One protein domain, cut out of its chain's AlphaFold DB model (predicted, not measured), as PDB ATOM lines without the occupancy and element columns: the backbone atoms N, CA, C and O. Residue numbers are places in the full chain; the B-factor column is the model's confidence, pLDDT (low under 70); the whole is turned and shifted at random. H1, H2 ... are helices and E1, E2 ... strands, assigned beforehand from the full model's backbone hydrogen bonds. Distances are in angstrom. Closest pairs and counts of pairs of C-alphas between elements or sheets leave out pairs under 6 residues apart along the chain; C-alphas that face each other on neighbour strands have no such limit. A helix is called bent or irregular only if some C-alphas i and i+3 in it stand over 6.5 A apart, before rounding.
ATOM      1  N   LYS A   5      52.862  47.215 -26.051       53.12
ATOM      2  CA  LYS A   5      51.812  47.138 -27.099       53.12
ATOM      3  C   LYS A   5      51.774  45.841 -27.925       53.12
ATOM      4  O   LYS A   5      50.726  45.468 -28.431       53.12
ATOM      5  N   LYS A   6      52.903  45.144 -28.088       51.34
ATOM      6  CA  LYS A   6      53.008  43.998 -29.016       51.34
ATOM      7  C   LYS A   6      52.336  42.713 -28.499       51.34
ATOM      8  O   LYS A   6      52.069  41.821 -29.291       51.34
ATOM      9  N   ARG A   7      52.093  42.596 -27.184       54.00
ATOM     10  CA  ARG A   7      51.504  41.386 -26.574       54.00
ATOM     11  C   ARG A   7      49.973  41.392 -26.577       54.00
ATOM     12  O   ARG A   7      49.380  40.325 -26.680       54.00
ATOM     13  N   GLU A   8      49.348  42.565 -26.485       57.03
ATOM     14  CA  GLU A   8      47.883  42.698 -26.537       57.03
ATOM     15  C   GLU A   8      47.336  42.324 -27.924       57.03
ATOM     16  O   GLU A   8      46.429  41.502 -28.012       57.03
ATOM     17  N   ASP A   9      47.979  42.797 -28.997       58.72
ATOM     18  CA  ASP A   9      47.626  42.451 -30.386       58.72
ATOM     19  C   ASP A   9      47.775  40.944 -30.680       58.72
ATOM     20  O   ASP A   9      46.946  40.338 -31.361       58.72
ATOM     21  N   LEU A  10      48.801  40.302 -30.107       64.50
ATOM     22  CA  LEU A  10      49.000  38.857 -30.241       64.50
ATOM     23  C   LEU A  10      47.893  38.068 -29.524       64.50
ATOM     24  O   LEU A  10      47.413  37.065 -30.047       64.50
ATOM     25  N   SER A  11      47.470  38.537 -28.346       77.31
ATOM     26  CA  SER A  11      46.379  37.934 -27.570       77.31
ATOM     27  C   SER A  11      45.053  37.983 -28.330       77.31
ATOM     28  O   SER A  11      44.330  36.989 -28.383       77.31
ATOM     29  N   GLU A  12      44.754  39.106 -28.982       83.12
ATOM     30  CA  GLU A  12      43.527  39.279 -29.762       83.12
ATOM     31  C   GLU A  12      43.502  38.387 -31.008       83.12
ATOM     32  O   GLU A  12      42.527  37.675 -31.252       83.12
ATOM     33  N   LYS A  13      44.613  38.320 -31.748       82.81
ATOM     34  CA  LYS A  13      44.737  37.432 -32.916       82.81
ATOM     35  C   LYS A  13      44.618  35.955 -32.550       82.81
ATOM     36  O   LYS A  13      43.985  35.198 -33.285       82.81
ATOM     37  N   ILE A  14      45.188  35.548 -31.414       85.12
ATOM     38  CA  ILE A  14      45.058  34.177 -30.906       85.12
ATOM     39  C   ILE A  14      43.602  33.884 -30.529       85.12
ATOM     40  O   ILE A  14      43.095  32.831 -30.906       85.12
ATOM     41  N   LYS A  15      42.905  34.812 -29.860       86.38
ATOM     42  CA  LYS A  15      41.470  34.660 -29.559       86.38
ATOM     43  C   LYS A  15      40.641  34.489 -30.827       86.38
ATOM     44  O   LYS A  15      39.898  33.525 -30.922       86.38
ATOM     45  N   ILE A  16      40.846  35.337 -31.835       90.00
ATOM     46  CA  ILE A  16      40.132  35.242 -33.118       90.00
ATOM     47  C   ILE A  16      40.387  33.891 -33.799       90.00
ATOM     48  O   ILE A  16      39.471  33.290 -34.359       90.00
ATOM     49  N   ALA A  17      41.631  33.405 -33.780       87.50
ATOM     50  CA  ALA A  17      41.970  32.109 -34.362       87.50
ATOM     51  C   ALA A  17      41.303  30.948 -33.606       87.50
ATOM     52  O   ALA A  17      40.771  30.035 -34.241       87.50
ATOM     53  N   LEU A  18      41.289  31.005 -32.271       86.50
ATOM     54  CA  LEU A  18      40.612  30.023 -31.425       86.50
ATOM     55  C   LEU A  18      39.099  30.041 -31.653       86.50
ATOM     56  O   LEU A  18      38.519  28.982 -31.874       86.50
ATOM     57  N   ASP A  19      38.478  31.220 -31.693       89.88
ATOM     58  CA  ASP A  19      37.043  31.372 -31.938       89.88
ATOM     59  C   ASP A  19      36.649  30.793 -33.300       89.88
ATOM     60  O   ASP A  19      35.689  30.029 -33.397       89.88
ATOM     61  N   LYS A  20      37.434  31.064 -34.350       92.50
ATOM     62  CA  LYS A  20      37.214  30.470 -35.679       92.50
ATOM     63  C   LYS A  20      37.356  28.948 -35.667       92.50
ATOM     64  O   LYS A  20      36.562  28.259 -36.305       92.50
ATOM     65  N   GLY A  21      38.348  28.419 -34.952       89.56
ATOM     66  CA  GLY A  21      38.545  26.976 -34.807       89.56
ATOM     67  C   GLY A  21      37.373  26.303 -34.090       89.56
ATOM     68  O   GLY A  21      36.857  25.291 -34.562       89.56
ATOM     69  N   ILE A  22      36.904  26.907 -32.996       88.44
ATOM     70  CA  ILE A  22      35.753  26.427 -32.225       88.44
ATOM     71  C   ILE A  22      34.479  26.476 -33.072       88.44
ATOM     72  O   ILE A  22      33.756  25.486 -33.138       88.44
ATOM     73  N   GLN A  23      34.217  27.584 -33.773       89.25
ATOM     74  CA  GLN A  23      33.055  27.703 -34.658       89.25
ATOM     75  C   GLN A  23      33.053  26.640 -35.758       89.25
ATOM     76  O   GLN A  23      32.010  26.051 -36.040       89.25
ATOM     77  N   LYS A  24      34.218  26.354 -36.351       90.88
ATOM     78  CA  LYS A  24      34.346  25.302 -37.361       90.88
ATOM     79  C   LYS A  24      34.053  23.917 -36.778       90.88
ATOM     80  O   LYS A  24      33.275  23.177 -37.371       90.88
ATOM     81  N   LEU A  25      34.591  23.601 -35.598       87.06
ATOM     82  CA  LEU A  25      34.300  22.343 -34.896       87.06
ATOM     83  C   LEU A  25      32.810  22.191 -34.576       87.06
ATOM     84  O   LEU A  25      32.250  21.109 -34.749       87.06
ATOM     85  N   ILE A  26      32.150  23.267 -34.140       86.81
ATOM     86  CA  ILE A  26      30.705  23.275 -33.894       86.81
ATOM     87  C   ILE A  26      29.944  23.003 -35.195       86.81
ATOM     88  O   ILE A  26      29.059  22.150 -35.215       86.81
ATOM     89  N   ALA A  27      30.297  23.687 -36.286       86.81
ATOM     90  CA  ALA A  27      29.652  23.511 -37.584       86.81
ATOM     91  C   ALA A  27      29.812  22.079 -38.124       86.81
ATOM     92  O   ALA A  27      28.831  21.479 -38.557       86.81
ATOM     93  N   GLU A  28      31.014  21.505 -38.040       87.75
ATOM     94  CA  GLU A  28      31.284  20.119 -38.443       87.75
ATOM     95  C   GLU A  28      30.530  19.115 -37.560       87.75
ATOM     96  O   GLU A  28      29.929  18.170 -38.068       87.75
ATOM     97  N   THR A  29      30.477  19.351 -36.245       86.88
ATOM     98  CA  THR A  29      29.738  18.490 -35.306       86.88
ATOM     99  C   THR A  29      28.233  18.526 -35.576       86.88
ATOM    100  O   THR A  29      27.578  17.480 -35.540       86.88
ATOM    101  N   LYS A  30      27.688  19.710 -35.887       83.50
ATOM    102  CA  LYS A  30      26.286  19.893 -36.286       83.50
ATOM    103  C   LYS A  30      25.978  19.200 -37.604       83.50
ATOM    104  O   LYS A  30      25.005  18.459 -37.678       83.50
ATOM    105  N   ALA A  31      26.822  19.393 -38.616       84.81
ATOM    106  CA  ALA A  31      26.667  18.747 -39.918       84.81
ATOM    107  C   ALA A  31      26.708  17.214 -39.809       84.81
ATOM    108  O   ALA A  31      25.959  16.523 -40.494       84.81
ATOM    109  N   ALA A  32      27.532  16.681 -38.905       85.31
ATOM    110  CA  ALA A  32      27.612  15.251 -38.628       85.31
ATOM    111  C   ALA A  32      26.459  14.709 -37.753       85.31
ATOM    112  O   ALA A  32      26.434  13.507 -37.494       85.31
ATOM    113  N   ASN A  33      25.535  15.556 -37.263       78.75
ATOM    114  CA  ASN A  33      24.517  15.206 -36.253       78.75
ATOM    115  C   ASN A  33      25.104  14.472 -35.032       78.75
ATOM    116  O   ASN A  33      24.477  13.590 -34.443       78.75
ATOM    117  N   SER A  34      26.336  14.822 -34.667       81.56
ATOM    118  CA  SER A  34      27.093  14.148 -33.616       81.56
ATOM    119  C   SER A  34      27.025  14.942 -32.306       81.56
ATOM    120  O   SER A  34      26.152  15.786 -32.106       81.56
ATOM    121  N   TYR A  35      27.929  14.666 -31.374       82.94
ATOM    122  CA  TYR A  35      28.069  15.395 -30.121       82.94
ATOM    123  C   TYR A  35      29.499  15.905 -29.951       82.94
ATOM    124  O   TYR A  35      30.466  15.221 -30.283       82.94
ATOM    125  N   LEU A  36      29.636  17.105 -29.390       85.69
ATOM    126  CA  LEU A  36      30.922  17.680 -29.027       85.69
ATOM    127  C   LEU A  36      31.278  17.237 -27.610       85.69
ATOM    128  O   LEU A  36      30.497  17.411 -26.673       85.69
ATOM    129  N   VAL A  37      32.460  16.651 -27.447       87.12
ATOM    130  CA  VAL A  37      32.971  16.245 -26.137       87.12
ATOM    131  C   VAL A  37      33.854  17.358 -25.594       87.12
ATOM    132  O   VAL A  37      34.842  17.727 -26.221       87.12
ATOM    133  N   ILE A  38      33.510  17.883 -24.420       86.62
ATOM    134  CA  ILE A  38      34.243  18.966 -23.765       86.62
ATOM    135  C   ILE A  38      34.650  18.501 -22.373       86.62
ATOM    136  O   ILE A  38      33.813  18.024 -21.608       86.62
ATOM    137  N   ALA A  39      35.925  18.650 -22.032       89.75
ATOM    138  CA  ALA A  39      36.418  18.423 -20.681       89.75
ATOM    139  C   ALA A  39      36.572  19.764 -19.956       89.75
ATOM    140  O   ALA A  39      37.109  20.721 -20.516       89.75
ATOM    141  N   ASP A  40      36.099  19.843 -18.713       86.38
ATOM    142  CA  ASP A  40      36.385  20.986 -17.855       86.38
ATOM    143  C   ASP A  40      37.808  20.908 -17.271       86.38
ATOM    144  O   ASP A  40      38.494  19.886 -17.328       86.38
ATOM    145  N   LYS A  41      38.246  22.012 -16.667       88.31
ATOM    146  CA  LYS A  41      39.550  22.139 -15.994       88.31
ATOM    147  C   LYS A  41      39.767  21.171 -14.819       88.31
ATOM    148  O   LYS A  41      40.898  21.020 -14.374       88.31
ATOM    149  N   ASN A  42      38.709  20.539 -14.316       90.62
ATOM    150  CA  ASN A  42      38.752  19.531 -13.257       90.62
ATOM    151  C   ASN A  42      38.662  18.101 -13.827       90.62
ATOM    152  O   ASN A  42      38.471  17.155 -13.066       90.62
ATOM    153  N   GLY A  43      38.741  17.937 -15.153       85.44
ATOM    154  CA  GLY A  43      38.643  16.648 -15.833       85.44
ATOM    155  C   GLY A  43      37.218  16.105 -15.971       85.44
ATOM    156  O   GLY A  43      37.046  14.955 -16.372       85.44
ATOM    157  N   LYS A  44      36.175  16.892 -15.667       92.12
ATOM    158  CA  LYS A  44      34.791  16.454 -15.889       92.12
ATOM    159  C   LYS A  44      34.455  16.551 -17.368       92.12
ATOM    160  O   LYS A  44      34.498  17.630 -17.956       92.12
ATOM    161  N   ILE A  45      34.070  15.424 -17.950       90.50
ATOM    162  CA  ILE A  45      33.698  15.325 -19.359       90.50
ATOM    163  C   ILE A  45      32.196  15.583 -19.508       90.50
ATOM    164  O   ILE A  45      31.378  14.981 -18.815       90.50
ATOM    165  N   LYS A  46      31.828  16.457 -20.445       88.62
ATOM    166  CA  LYS A  46      30.455  16.700 -20.890       88.62
ATOM    167  C   LYS A  46      30.346  16.402 -22.379       88.62
ATOM    168  O   LYS A  46      31.250  16.714 -23.148       88.62
ATOM    169  N   LYS A  47      29.228  15.805 -22.783       89.31
ATOM    170  CA  LYS A  47      28.866  15.617 -24.191       89.31
ATOM    171  C   LYS A  47      27.736  16.587 -24.506       89.31
ATOM    172  O   LYS A  47      26.715  16.540 -23.827       89.31
ATOM    173  N   ILE A  48      27.930  17.457 -25.490       84.88
ATOM    174  CA  ILE A  48      26.906  18.391 -25.958       84.88
ATOM    175  C   ILE A  48      26.415  17.889 -27.316       84.88
ATOM    176  O   ILE A  48      27.211  17.853 -28.256       84.88
ATOM    177  N   PRO A  49      25.160  17.439 -27.441       85.94
ATOM    178  CA  PRO A  49      24.632  16.991 -28.722       85.94
ATOM    179  C   PRO A  49      24.514  18.167 -29.698       85.94
ATOM    180  O   PRO A  49      24.307  19.304 -29.287       85.94
ATOM    181  N   ALA A  50      24.588  17.890 -31.001       82.69
ATOM    182  CA  ALA A  50      24.500  18.890 -32.071       82.69
ATOM    183  C   ALA A  50      23.297  19.843 -31.968       82.69
ATOM    184  O   ALA A  50      23.391  20.988 -32.400       82.69
TER     185      ALA A  50
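What this domain is: This is residues 5 to 50 of the 53 residues of an uncharacterized protein of Ferruginibacter sp (UniProt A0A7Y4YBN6). One long straight helix, H1, makes the length of this model, and after its last residue, Ala 31, the backbone turns and folds back as a small two-stranded hairpin, E1 and E2; helix and hairpin make a lopsided V with one long and one short arm. The hairpin meets only the last turns of the helix, and residues 5 to 24 of H1 stick out free. The printed part has 46 residues with one named helix followed by two named strands, in the order H1, E1, E2, and the two strands make an antiparallel sheet of order E1 - E2; the class is mixed, helices and strands. It is only just loose, close to extended, with a radius of gyration of the C-alphas of 14.1 A, and only just flat, spanning 42 by 28 by 7 A.

How they stand to each other: Start at Lys 5, where H1, residues 5 to 31, begins; its residues 5 to 24 stand free. Inside it, 21 of 23 O i to N i+4 pairs are within hydrogen-bond range, and the helix is not bent. A tight link of 3 residues then brings you to E1, residues 35 to 39. Look here for the closest C-alphas of H1 and E1, those of Thr 29 and Tyr 35, 6.3 A apart; 3 pairs of C-alphas of the two are within 8 A. After a tight link of 5 residues comes E2, residues 45 to 49, which forms a hairpin with E1. The two strands are antiparallel, with 158 degrees between their directions; the C-alphas of Val 37 and Lys 47 face each other at 4.6 A. Across the pair, N 36 and O 48 are 2.8 A apart, and N 46 and O 38 are also 2.8 A apart, both within hydrogen-bond range. H1 and E2 are apart, but only just, their closest C-alphas being 8.3 A from each other.

Where its parts are: Find C-alpha 5 at (51.812, 47.138, -27.099); from there H1 runs 40.0 A to C-alpha 31 at (26.667, 18.747, -39.918). E1 goes from C-alpha 35 to C-alpha 39, 13.0 A. E2 covers 13.1 A from C-alpha 45 to C-alpha 49, which you find at (24.632, 16.991, -28.722).

The domain as a whole: The two C-alphas farthest apart are those of Lys 5 and Asn 33, at 43.0 A. The printed part runs from residue 5 to residue 50 without a cut, and neither link is long. The mean pLDDT of the printed part is 82.7; look at residues 5 to 10 for the low values, under 70.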